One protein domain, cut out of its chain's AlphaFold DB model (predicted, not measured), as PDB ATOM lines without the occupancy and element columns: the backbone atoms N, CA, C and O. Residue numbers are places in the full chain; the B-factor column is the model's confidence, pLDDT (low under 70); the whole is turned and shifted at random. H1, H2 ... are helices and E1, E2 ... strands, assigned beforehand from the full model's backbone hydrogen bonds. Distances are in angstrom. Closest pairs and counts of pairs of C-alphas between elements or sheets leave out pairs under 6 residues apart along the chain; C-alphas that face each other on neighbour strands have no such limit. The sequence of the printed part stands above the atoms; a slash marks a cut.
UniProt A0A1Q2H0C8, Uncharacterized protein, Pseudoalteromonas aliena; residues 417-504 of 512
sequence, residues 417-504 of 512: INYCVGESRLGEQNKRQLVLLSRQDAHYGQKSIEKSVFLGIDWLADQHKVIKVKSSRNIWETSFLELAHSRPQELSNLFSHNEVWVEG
ATOM      1  N   ILE A 417      31.602   8.800 -11.902       94.31
ATOM      2  CA  ILE A 417      30.535   9.242 -12.812       94.31
ATOM      3  C   ILE A 417      29.237   9.498 -12.056       94.31
ATOM      4  O   ILE A 417      28.899   8.759 -11.139       94.31
ATOM      5  N   ASN A 418      28.501  10.525 -12.469       94.50
ATOM      6  CA  ASN A 418      27.180  10.848 -11.932       94.50
ATOM      7  C   ASN A 418      26.307  11.491 -13.009       94.50
ATOM      8  O   ASN A 418      26.810  12.061 -13.981       94.50
ATOM      9  N   TYR A 419      24.995  11.487 -12.784       94.81
ATOM     10  CA  TYR A 419      24.130  12.430 -13.478       94.81
ATOM     11  C   TYR A 419      24.256  13.824 -12.871       94.81
ATOM     12  O   TYR A 419      24.335  13.970 -11.651       94.81
ATOM     13  N   CYS A 420      24.197  14.843 -13.725       94.12
ATOM     14  CA  CYS A 420      24.106  16.246 -13.338       94.12
ATOM     15  C   CYS A 420      22.813  16.845 -13.906       94.12
ATOM     16  O   CYS A 420      22.597  16.849 -15.116       94.12
ATOM     17  N   VAL A 421      21.931  17.345 -13.046       92.25
ATOM     18  CA  VAL A 421      20.665  17.955 -13.463       92.25
ATOM     19  C   VAL A 421      20.631  19.394 -12.978       92.25
ATOM     20  O   VAL A 421      20.564  19.658 -11.780       92.25
ATOM     21  N   GLY A 422      20.699  20.322 -13.924       91.19
ATOM     22  CA  GLY A 422      20.557  21.745 -13.644       91.19
ATOM     23  C   GLY A 422      19.101  22.139 -13.378       91.19
ATOM     24  O   GLY A 422      18.172  21.456 -13.812       91.19
ATOM     25  N   GLU A 423      18.900  23.250 -12.672       89.62
ATOM     26  CA  GLU A 423      17.590  23.767 -12.259       89.62
ATOM     27  C   GLU A 423      16.627  23.959 -13.441       89.62
ATOM     28  O   GLU A 423      15.442  23.628 -13.336       89.62
ATOM     29  N   SER A 424      17.132  24.414 -14.592       90.75
ATOM     30  CA  SER A 424      16.344  24.560 -15.822       90.75
ATOM     31  C   SER A 424      15.842  23.234 -16.411       90.75
ATOM     32  O   SER A 424      14.876  23.229 -17.173       90.75
ATOM     33  N   ARG A 425      16.465  22.104 -16.045       90.94
ATOM     34  CA  ARG A 425      16.224  20.766 -16.614       90.94
ATOM     35  C   ARG A 425      15.591  19.775 -15.638       90.94
ATOM     36  O   ARG A 425      15.475  18.600 -15.962       90.94
ATOM     37  N   LEU A 426      15.124  20.218 -14.467       89.00
ATOM     38  CA  LEU A 426      14.505  19.328 -13.468       89.00
ATOM     39  C   LEU A 426      13.306  18.531 -14.017       89.00
ATOM     40  O   LEU A 426      13.094  17.392 -13.613       89.00
ATOM     41  N   GLY A 427      12.550  19.115 -14.953       88.62
ATOM     42  CA  GLY A 427      11.403  18.470 -15.598       88.62
ATOM     43  C   GLY A 427      11.743  17.561 -16.783       88.62
ATOM     44  O   GLY A 427      10.832  16.975 -17.368       88.62
ATOM     45  N   GLU A 428      13.015  17.472 -17.182       91.69
ATOM     46  CA  GLU A 428      13.430  16.709 -18.357       91.69
ATOM     47  C   GLU A 428      13.425  15.204 -18.068       91.69
ATOM     48  O   GLU A 428      14.070  14.724 -17.137       91.69
ATOM     49  N   GLN A 429      12.678  14.456 -18.883       92.00
ATOM     50  CA  GLN A 429      12.478  13.017 -18.692       92.00
ATOM     51  C   GLN A 429      13.161  12.162 -19.753       92.00
ATOM     52  O   GLN A 429      13.272  10.968 -19.549       92.00
ATOM     53  N   ASN A 430      13.603  12.728 -20.878       94.00
ATOM     54  CA  ASN A 430      14.100  11.927 -22.008       94.00
ATOM     55  C   ASN A 430      15.624  11.777 -22.025       94.00
ATOM     56  O   ASN A 430      16.157  10.935 -22.748       94.00
ATOM     57  N   LYS A 431      16.333  12.612 -21.258       94.38
ATOM     58  CA  LYS A 431      17.783  12.543 -21.122       94.38
ATOM     59  C   LYS A 431      18.259  13.071 -19.776       94.38
ATOM     60  O   LYS A 431      17.591  13.893 -19.153       94.38
ATOM     61  N   ARG A 432      19.456  12.649 -19.373       94.50
ATOM     62  CA  ARG A 432      20.211  13.239 -18.260       94.50
ATOM     63  C   ARG A 432      21.660  13.454 -18.653       94.50
ATOM     64  O   ARG A 432      22.269  12.578 -19.265       94.50
ATOM     65  N   GLN A 433      22.217  14.607 -18.284       96.06
ATOM     66  CA  GLN A 433      23.638  14.876 -18.482       96.06
ATOM     67  C   GLN A 433      24.448  13.885 -17.647       96.06
ATOM     68  O   GLN A 433      24.225  13.779 -16.440       96.06
ATOM     69  N   LEU A 434      25.397  13.207 -18.282       97.38
ATOM     70  CA  LEU A 434      26.397  12.391 -17.615       97.38
ATOM     71  C   LEU A 434      27.665  13.228 -17.464       97.38
ATOM     72  O   LEU A 434      28.084  13.895 -18.412       97.38
ATOM     73  N   VAL A 435      28.263  13.201 -16.280       95.75
ATOM     74  CA  VAL A 435      29.512  13.913 -16.002       95.75
ATOM     75  C   VAL A 435      30.520  12.989 -15.344       95.75
ATOM     76  O   VAL A 435      30.156  12.101 -14.568       95.75
ATOM     77  N   LEU A 436      31.789  13.248 -15.628       94.81
ATOM     78  CA  LEU A 436      32.915  12.734 -14.876       94.81
ATOM     79  C   LEU A 436      33.198  13.704 -13.717       94.81
ATOM     80  O   LEU A 436      33.352  14.907 -13.908       94.81
ATOM     81  N   LEU A 437      33.287  13.196 -12.493       92.69
ATOM     82  CA  LEU A 437      33.588  13.945 -11.271       92.69
ATOM     83  C   LEU A 437      35.083  14.265 -11.178       92.69
ATOM     84  O   LEU A 437      35.773  13.907 -10.231       92.69
ATOM     85  N   SER A 438      35.587  14.933 -12.203       88.44
ATOM     86  CA  SER A 438      36.979  15.308 -12.384       88.44
ATOM     87  C   SER A 438      37.029  16.773 -12.795       88.44
ATOM     88  O   SER A 438      36.151  17.257 -13.504       88.44
ATOM     89  N   ARG A 439      38.083  17.489 -12.392       86.50
ATOM     90  CA  ARG A 439      38.316  18.865 -12.857       86.50
ATOM     91  C   ARG A 439      38.300  18.995 -14.386       86.50
ATOM     92  O   ARG A 439      37.997  20.071 -14.900       86.50
ATOM     93  N   GLN A 440      38.729  17.956 -15.096       87.00
ATOM     94  CA  GLN A 440      38.884  17.996 -16.543       87.00
ATOM     95  C   GLN A 440      37.541  17.918 -17.280       87.00
ATOM     96  O   GLN A 440      37.501  18.298 -18.444       87.00
ATOM     97  N   ASP A 441      36.458  17.484 -16.633       92.12
ATOM     98  CA  ASP A 441      35.131  17.378 -17.248       92.12
ATOM     99  C   ASP A 441      34.638  18.723 -17.800       92.12
ATOM    100  O   ASP A 441      34.863  19.772 -17.202       92.12
ATOM    101  N   ALA A 442      33.977  18.713 -18.960       88.50
ATOM    102  CA  ALA A 442      33.513  19.929 -19.628       88.50
ATOM    103  C   ALA A 442      32.364  20.652 -18.893       88.50
ATOM    104  O   ALA A 442      32.179  21.858 -19.071       88.50
ATOM    105  N   HIS A 443      31.586  19.936 -18.079       87.19
ATOM    106  CA  HIS A 443      30.354  20.408 -17.444       87.19
ATOM    107  C   HIS A 443      30.459  20.494 -15.913       87.19
ATOM    108  O   HIS A 443      29.797  21.334 -15.302       87.19
ATOM    109  N   TYR A 444      31.296  19.674 -15.279       90.06
ATOM    110  CA  TYR A 444      31.524  19.671 -13.839       90.06
ATOM    111  C   TYR A 444      32.704  20.570 -13.453       90.06
ATOM    112  O   TYR A 444      33.856  20.323 -13.793       90.06
ATOM    113  N   GLY A 445      32.425  21.630 -12.688       77.31
ATOM    114  CA  GLY A 445      33.465  22.398 -12.001       77.31
ATOM    115  C   GLY A 445      34.374  23.265 -12.887       77.31
ATOM    116  O   GLY A 445      35.379  23.786 -12.402       77.31
ATOM    117  N   GLN A 446      34.053  23.482 -14.168       80.88
ATOM    118  CA  GLN A 446      34.807  24.447 -14.983       80.88
ATOM    119  C   GLN A 446      34.381  25.892 -14.718       80.88
ATOM    120  O   GLN A 446      35.214  26.764 -14.458       80.88
ATOM    121  N   LYS A 447      33.075  26.153 -14.776       81.12
ATOM    122  CA  LYS A 447      32.468  27.481 -14.624       81.12
ATOM    123  C   LYS A 447      31.348  27.416 -13.595       81.12
ATOM    124  O   LYS A 447      30.850  26.335 -13.300       81.12
ATOM    125  N   SER A 448      30.945  28.576 -13.076       74.00
ATOM    126  CA  SER A 448      29.706  28.664 -12.305       74.00
ATOM    127  C   SER A 448      28.565  28.211 -13.207       74.00
ATOM    128  O   SER A 448      28.280  28.851 -14.219       74.00
ATOM    129  N   ILE A 449      27.966  27.084 -12.857       73.25
ATOM    130  CA  ILE A 449      26.767  26.567 -13.505       73.25
ATOM    131  C   ILE A 449      25.533  27.095 -12.775       73.25
ATOM    132  O   ILE A 449      25.633  27.641 -11.672       73.25
ATOM    133  N   GLU A 450      24.367  26.954 -13.401       85.50
ATOM    134  CA  GLU A 450      23.104  27.075 -12.677       85.50
ATOM    135  C   GLU A 450      23.064  26.091 -11.495       85.50
ATOM    136  O   GLU A 450      23.810  25.103 -11.471       85.50
ATOM    137  N   LYS A 451      22.176  26.334 -10.524       89.00
ATOM    138  CA  LYS A 451      21.976  25.399  -9.411       89.00
ATOM    139  C   LYS A 451      21.771  23.996  -9.964       89.00
ATOM    140  O   LYS A 451      20.934  23.794 -10.839       89.00
ATOM    141  N   SER A 452      22.556  23.046  -9.474       90.69
ATOM    142  CA  SER A 452      22.575  21.692 -10.020       90.69
ATOM    143  C   SER A 452      22.494  20.655  -8.913       90.69
ATOM    144  O   SER A 452      23.085  20.816  -7.844       90.69
ATOM    145  N   VAL A 453      21.759  19.586  -9.198       91.81
ATOM    146  CA  VAL A 453      21.603  18.411  -8.346       91.81
ATOM    147  C   VAL A 453      22.248  17.219  -9.037       91.81
ATOM    148  O   VAL A 453      22.082  17.008 -10.238       91.81
ATOM    149  N   PHE A 454      22.986  16.436  -8.264       93.38
ATOM    150  CA  PHE A 454      23.670  15.240  -8.721       93.38
ATOM    151  C   PHE A 454      22.914  14.001  -8.264       93.38
ATOM    152  O   PHE A 454      22.384  13.950  -7.152       93.38
ATOM    153  N   LEU A 455      22.886  12.992  -9.127       90.88
ATOM    154  CA  LEU A 455      22.269  11.703  -8.842       90.88
ATOM    155  C   LEU A 455      23.280  10.605  -9.152       90.88
ATOM    156  O   LEU A 455      23.962  10.665 -10.178       90.88
ATOM    157  N   GLY A 456      23.342   9.605  -8.274       89.25
ATOM    158  CA  GLY A 456      24.063   8.372  -8.569       89.25
ATOM    159  C   GLY A 456      23.459   7.672  -9.785       89.25
ATOM    160  O   GLY A 456      22.278   7.856 -10.092       89.25
ATOM    161  N   ILE A 457      24.275   6.877 -10.472       89.81
ATOM    162  CA  ILE A 457      23.779   5.999 -11.531       89.81
ATOM    163  C   ILE A 457      23.011   4.849 -10.890       89.81
ATOM    164  O   ILE A 457      23.505   4.178  -9.980       89.81
ATOM    165  N   ASP A 458      21.802   4.628 -11.384       87.38
ATOM    166  CA  ASP A 458      21.002   3.462 -11.063       87.38
ATOM    167  C   ASP A 458      21.529   2.291 -11.902       87.38
ATOM    168  O   ASP A 458      21.152   2.105 -13.055       87.38
ATOM    169  N   TRP A 459      22.486   1.536 -11.363       87.44
ATOM    170  CA  TRP A 459      23.153   0.484 -12.133       87.44
ATOM    171  C   TRP A 459      22.202  -0.626 -12.578       87.44
ATOM    172  O   TRP A 459      22.455  -1.243 -13.604       87.44
ATOM    173  N   LEU A 460      21.095  -0.857 -11.873       84.00
ATOM    174  CA  LEU A 460      20.115  -1.859 -12.277       84.00
ATOM    175  C   LEU A 460      19.297  -1.383 -13.490       84.00
ATOM    176  O   LEU A 460      19.171  -2.109 -14.477       84.00
ATOM    177  N   ALA A 461      18.766  -0.161 -13.450       83.88
ATOM    178  CA  ALA A 461      17.872   0.374 -14.476       83.88
ATOM    179  C   ALA A 461      18.608   1.038 -15.650       83.88
ATOM    180  O   ALA A 461      18.090   1.064 -16.768       83.88
ATOM    181  N   ASP A 462      19.803   1.579 -15.416       89.19
ATOM    182  CA  ASP A 462      20.490   2.438 -16.380       89.19
ATOM    183  C   ASP A 462      21.658   1.759 -17.103       89.19
ATOM    184  O   ASP A 462      22.086   2.271 -18.136       89.19
ATOM    185  N   GLN A 463      22.161   0.608 -16.635       89.94
ATOM    186  CA  GLN A 463      23.361  -0.042 -17.200       89.94
ATOM    187  C   GLN A 463      23.306  -0.310 -18.714       89.94
ATOM    188  O   GLN A 463      24.348  -0.357 -19.367       89.94
ATOM    189  N   HIS A 464      22.105  -0.471 -19.276       91.94
ATOM    190  CA  HIS A 464      21.886  -0.742 -20.700       91.94
ATOM    191  C   HIS A 464      21.405   0.478 -21.494       91.94
ATOM    192  O   HIS A 464      21.132   0.358 -22.689       91.94
ATOM    193  N   LYS A 465      21.270   1.649 -20.861       93.50
ATOM    194  CA  LYS A 465      20.837   2.862 -21.558       93.50
ATOM    195  C   LYS A 465      21.909   3.345 -22.532       93.50
ATOM    196  O   LYS A 465      23.110   3.226 -22.285       93.50
ATOM    197  N   VAL A 466      21.446   3.923 -23.637       96.81
ATOM    198  CA  VAL A 466      22.307   4.494 -24.674       96.81
ATOM    199  C   VAL A 466      22.906   5.799 -24.171       96.81
ATOM    200  O   VAL A 466      22.200   6.682 -23.679       96.81
ATOM    201  N   ILE A 467      24.218   5.928 -24.331       98.06
ATOM    202  CA  ILE A 467      24.963   7.146 -24.036       98.06
ATOM    203  C   ILE A 467      25.270   7.837 -25.357       98.06
ATOM    204  O   ILE A 467      25.841   7.243 -26.265       98.06
ATOM    205  N   LYS A 468      24.916   9.110 -25.462       98.06
ATOM    206  CA  LYS A 468      25.259   9.963 -26.594       98.06
ATOM    207  C   LYS A 468      26.455  10.822 -26.235       98.06
ATOM    208  O   LYS A 468      26.489  11.454 -25.178       98.06
ATOM    209  N   VAL A 469      27.408  10.888 -27.155       97.38
ATOM    210  CA  VAL A 469      28.589  11.738 -27.050       97.38
ATOM    211  C   VAL A 469      28.586  12.704 -28.221       97.38
ATOM    212  O   VAL A 469      28.678  12.309 -29.385       97.38
ATOM    213  N   LYS A 470      28.477  13.994 -27.917       96.69
ATOM    214  CA  LYS A 470      28.513  15.070 -28.902       96.69
ATOM    215  C   LYS A 470      29.853  15.779 -28.856       96.69
ATOM    216  O   LYS A 470      30.188  16.476 -27.898       96.69
ATOM    217  N   SER A 471      30.575  15.613 -29.953       93.00
ATOM    218  CA  SER A 471      31.774  16.377 -30.276       93.00
ATOM    219  C   SER A 471      31.417  17.645 -31.052       93.00
ATOM    220  O   SER A 471      30.260  17.887 -31.401       93.00
ATOM    221  N   SER A 472      32.428  18.441 -31.400       89.88
ATOM    222  CA  SER A 472      32.251  19.625 -32.249       89.88
ATOM    223  C   SER A 472      31.759  19.314 -33.668       89.88
ATOM    224  O   SER A 472      31.229  20.208 -34.323       89.88
ATOM    225  N   ARG A 473      31.947  18.081 -34.163       91.25
ATOM    226  CA  ARG A 473      31.638  17.708 -35.555       91.25
ATOM    227  C   ARG A 473      30.529  16.673 -35.680       91.25
ATOM    228  O   ARG A 473      29.748  16.758 -36.615       91.25
ATOM    229  N   ASN A 474      30.460  15.724 -34.749       94.56
ATOM    230  CA  ASN A 474      29.587  14.553 -34.841       94.56
ATOM    231  C   ASN A 474      28.970  14.193 -33.484       94.56
ATOM    232  O   ASN A 474      29.552  14.482 -32.432       94.56
ATOM    233  N   ILE A 475      27.840  13.487 -33.534       96.50
ATOM    234  CA  ILE A 475      27.234  12.779 -32.402       96.50
ATOM    235  C   ILE A 475      27.382  11.281 -32.662       96.50
ATOM    236  O   ILE A 475      27.120  10.828 -33.775       96.50
ATOM    237  N   TRP A 476      27.802  10.533 -31.652       96.94
ATOM    238  CA  TRP A 476      27.913   9.078 -31.703       96.94
ATOM    239  C   TRP A 476      27.389   8.454 -30.406       96.94
ATOM    240  O   TRP A 476      27.104   9.161 -29.436       96.94
ATOM    241  N   GLU A 477      27.201   7.139 -30.426       97.50
ATOM    242  CA  GLU A 477      26.601   6.361 -29.342       97.50
ATOM    243  C   GLU A 477      27.624   5.442 -28.682       97.50
ATOM    244  O   GLU A 477      28.522   4.927 -29.343       97.50
ATOM    245  N   THR A 478      27.454   5.222 -27.385       97.00
ATOM    246  CA  THR A 478      28.216   4.264 -26.588       97.00
ATOM    247  C   THR A 478      27.357   3.721 -25.448       97.00
ATOM    248  O   THR A 478      26.178   4.065 -25.317       97.00
ATOM    249  N   SER A 479      27.936   2.871 -24.607       96.56
ATOM    250  CA  SER A 479      27.289   2.293 -23.429       96.56
ATOM    251  C   SER A 479      28.146   2.468 -22.180       96.56
ATOM    252  O   SER A 479      29.356   2.688 -22.257       96.56
ATOM    253  N   PHE A 480      27.542   2.299 -21.001       96.50
ATOM    254  CA  PHE A 480      28.304   2.266 -19.751       96.50
ATOM    255  C   PHE A 480      29.393   1.189 -19.764       96.50
ATOM    256  O   PHE A 480      30.465   1.409 -19.209       96.50
ATOM    257  N   LEU A 481      29.141   0.042 -20.407       94.62
ATOM    258  CA  LEU A 481      30.092  -1.069 -20.465       94.62
ATOM    259  C   LEU A 481      31.332  -0.718 -21.295       94.62
ATOM    260  O   LEU A 481      32.453  -1.001 -20.882       94.62
ATOM    261  N   GLU A 482      31.147  -0.057 -22.436       95.31
ATOM    262  CA  GLU A 482      32.257   0.429 -23.264       95.31
ATOM    263  C   GLU A 482      33.081   1.499 -22.537       95.31
ATOM    264  O   GLU A 482      34.314   1.442 -22.526       95.31
ATOM    265  N   LEU A 483      32.410   2.438 -21.861       96.19
ATOM    266  CA  LEU A 483      33.087   3.452 -21.052       96.19
ATOM    267  C   LEU A 483      33.867   2.827 -19.885       96.19
ATOM    268  O   LEU A 483      34.996   3.234 -19.618       96.19
ATOM    269  N   ALA A 484      33.311   1.813 -19.221       94.00
ATOM    270  CA  ALA A 484      33.955   1.122 -18.104       94.00
ATOM    271  C   ALA A 484      35.195   0.310 -18.510       94.00
ATOM    272  O   ALA A 484      36.097   0.118 -17.694       94.00
ATOM    273  N   HIS A 485      35.252  -0.159 -19.759       93.50
ATOM    274  CA  HIS A 485      36.423  -0.835 -20.322       93.50
ATOM    275  C   HIS A 485      37.487   0.130 -20.867       93.50
ATOM    276  O   HIS A 485      38.589  -0.306 -21.210       93.50
ATOM    277  N   SER A 486      37.185   1.428 -20.943       92.69
ATOM    278  CA  SER A 486      38.136   2.444 -21.395       92.69
ATOM    279  C   SER A 486      39.206   2.714 -20.337       92.69
ATOM    280  O   SER A 486      38.981   2.556 -19.133       92.69
ATOM    281  N   ARG A 487      40.388   3.178 -20.757       91.19
ATOM    282  CA  ARG A 487      41.416   3.596 -19.792       91.19
ATOM    283  C   ARG A 487      40.978   4.886 -19.087       91.19
ATOM    284  O   ARG A 487      40.407   5.756 -19.746       91.19
ATOM    285  N   PRO A 488      41.330   5.104 -17.805       89.50
ATOM    286  CA  PRO A 488      40.944   6.321 -17.081       89.50
ATOM    287  C   PRO A 488      41.308   7.628 -17.805       89.50
ATOM    288  O   PRO A 488      40.513   8.563 -17.833       89.50
ATOM    289  N   GLN A 489      42.474   7.683 -18.458       90.06
ATOM    290  CA  GLN A 489      42.895   8.859 -19.226       90.06
ATOM    291  C   GLN A 489      42.054   9.079 -20.492       90.06
ATOM    292  O   GLN A 489      41.758  10.219 -20.843       90.06
ATOM    293  N   GLU A 490      41.671   8.006 -21.185       92.56
ATOM    294  CA  GLU A 490      40.820   8.079 -22.378       92.56
ATOM    295  C   GLU A 490      39.417   8.552 -21.998       92.56
ATOM    296  O   GLU A 490      38.877   9.449 -22.642       92.56
ATOM    297  N   LEU A 491      38.885   8.027 -20.890       93.81
ATOM    298  CA  LEU A 491      37.621   8.469 -20.317       93.81
ATOM    299  C   LEU A 491      37.683   9.957 -19.940       93.81
ATOM    300  O   LEU A 491      36.831  10.735 -20.360       93.81
ATOM    301  N   SER A 492      38.727  10.386 -19.227       92.12
ATOM    302  CA  SER A 492      38.917  11.800 -18.885       92.12
ATOM    303  C   SER A 492      38.978  12.694 -20.123       92.12
ATOM    304  O   SER A 492      38.342  13.746 -20.136       92.12
ATOM    305  N   ASN A 493      39.702  12.278 -21.164       94.00
ATOM    306  CA  ASN A 493      39.810  13.029 -22.413       94.00
ATOM    307  C   ASN A 493      38.471  13.105 -23.166       94.00
ATOM    308  O   ASN A 493      38.198  14.103 -23.835       94.00
ATOM    309  N   LEU A 494      37.640  12.062 -23.084       95.19
ATOM    310  CA  LEU A 494      36.307  12.056 -23.676       95.19
ATOM    311  C   LEU A 494      35.421  13.101 -22.996       95.19
ATOM    312  O   LEU A 494      34.869  13.967 -23.675       95.19
ATOM    313  N   PHE A 495      35.332  13.076 -21.668       95.38
ATOM    314  CA  PHE A 495      34.475  13.993 -20.910       95.38
ATOM    315  C   PHE A 495      34.978  15.444 -20.911       95.38
ATOM    316  O   PHE A 495      34.185  16.370 -20.751       95.38
ATOM    317  N   SER A 496      36.272  15.679 -21.150       93.44
ATOM    318  CA  SER A 496      36.830  17.035 -21.192       93.44
ATOM    319  C   SER A 496      36.529  17.811 -22.473       93.44
ATOM    320  O   SER A 496      36.613  19.037 -22.479       93.44
ATOM    321  N   HIS A 497      36.199  17.120 -23.568       93.19
ATOM    322  CA  HIS A 497      36.025  17.739 -24.889       93.19
ATOM    323  C   HIS A 497      34.631  17.544 -25.491       93.19
ATOM    324  O   HIS A 497      34.379  18.030 -26.594       93.19
ATOM    325  N   ASN A 498      33.740  16.821 -24.811       95.12
ATOM    326  CA  ASN A 498      32.448  16.431 -25.366       95.12
ATOM    327  C   ASN A 498      31.306  16.676 -24.374       95.12
ATOM    328  O   ASN A 498      31.478  16.621 -23.158       95.12
ATOM    329  N   GLU A 499      30.116  16.917 -24.916       94.50
ATOM    330  CA  GLU A 499      28.860  16.859 -24.167       94.50
ATOM    331  C   GLU A 499      28.382  15.402 -24.152       94.50
ATOM    332  O   GLU A 499      28.214  14.799 -25.214       94.50
ATOM    333  N   VAL A 500      28.189  14.833 -22.958       97.38
ATOM    334  CA  VAL A 500      27.810  13.423 -22.774       97.38
ATOM    335  C   VAL A 500      26.477  13.327 -22.038       97.38
ATOM    336  O   VAL A 500      26.330  13.855 -20.939       97.38
ATOM    337  N   TRP A 501      25.489  12.643 -22.607       97.44
ATOM    338  CA  TRP A 501      24.209  12.409 -21.931       97.44
ATOM    339  C   TRP A 501      23.726  10.984 -22.129       97.44
ATOM    340  O   TRP A 501      24.090  10.315 -23.090       97.44
ATOM    341  N   VAL A 502      22.885  10.534 -21.211       97.69
ATOM    342  CA  VAL A 502      22.195   9.250 -21.305       97.69
ATOM    343  C   VAL A 502      20.776   9.508 -21.775       97.69
ATOM    344  O   VAL A 502      20.123  10.424 -21.269       97.69
ATOM    345  N   GLU A 503      20.305   8.728 -22.744       95.81
ATOM    346  CA  GLU A 503      18.919   8.750 -23.211       95.81
ATOM    347  C   GLU A 503      18.081   7.709 -22.476       95.81
ATOM    348  O   GLU A 503      18.542   6.616 -22.147       95.81
ATOM    349  N   GLY A 504      16.821   8.041 -22.230       88.50
ATOM    350  CA  GLY A 504      15.861   7.110 -21.657       88.50
ATOM    351  C   GLY A 504      14.836   7.820 -20.790       88.50
ATOM    352  O   GLY A 504      15.010   8.998 -20.488       88.50
TER     353      GLY A 504
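This is residues 417 to 504 of the 512 residues of an uncharacterized protein of Pseudoalteromonas aliena (UniProt A0A1Q2H0C8). A single strongly twisted sheet of six antiparallel strands makes the body, its strands' lines turning by 151 degrees from E3 at one edge to E5 at the other. Helix H3 stands beside inner strands E2 and E4 at the sheet's level, H2 comes just before it, and short H1 lies far from the middle. The printed part has 88 residues with six named strands and three named helices, in the order E1 E2 E3 H1 E4 E5 H2 H3 E6; the sheet runs E3 E1 E2 E6 E4 E5, and the class is mixed. The whole is compact, with a radius of gyration of the C-alphas of 12.4 A, and spans 31 by 29 by 24 A.

E1, residues 417 to 422, and E2, residues 431 to 436, form a hairpin, with N 420 and O 433 2.9 A apart. E3, residues 452 to 455, is an edge strand antiparallel to E1, with N 421 and O 453 at 2.8 A. H1, residues 459 to 462, is not on the sheet. E4, residues 467 to 470, and E5, residues 475 to 478, form a hairpin, with N 478 and O 467 at 2.8 A. H2, residues 480 to 485, is only just not on the sheet, with 4 pairs of C-alphas within 10 A. H3, residues 488 to 497, is on it, at the sheet's level, with a height over the sheet of 2.4 A; its closest C-alpha pair with E2 is Phe 495 and Leu 436, 6.4 A. H2 and H3 are close but not clearly touching: their closest C-alphas, of Leu 483 and Leu 491, are 6.8 A apart. E6, residues 499 to 503, is antiparallel to E2, with N 434 and O 500 at 2.9 A, and to E4, with N 468 and O 501 at 2.8 A. E5, H2, H3 and E6 form a split strand-helix-strand unit, two strands running the same way with E4 between them, and a right-handed crossover. Each O i to N i+4 pair of H2 is within hydrogen-bond range, as are 5 of 6 in H3; H1 is too short for one.

E1 begins at C-alpha 417 (30.535, 9.242, -12.812) and is 16.0 A long; E2 is 16.4 A. H3 is 14.7 A, ending at C-alpha 497 (36.025, 17.739, -24.889). E6 is 12.9 A, ending at C-alpha 503 (18.919, 8.750, -23.211).

The two C-alphas farthest apart, of Gly 427 and Arg 487, are 33.8 A apart. The link from E2 to E3, residues 437 to 451, is long. The printed part has no cut, and no printed residue is under 70 in pLDDT.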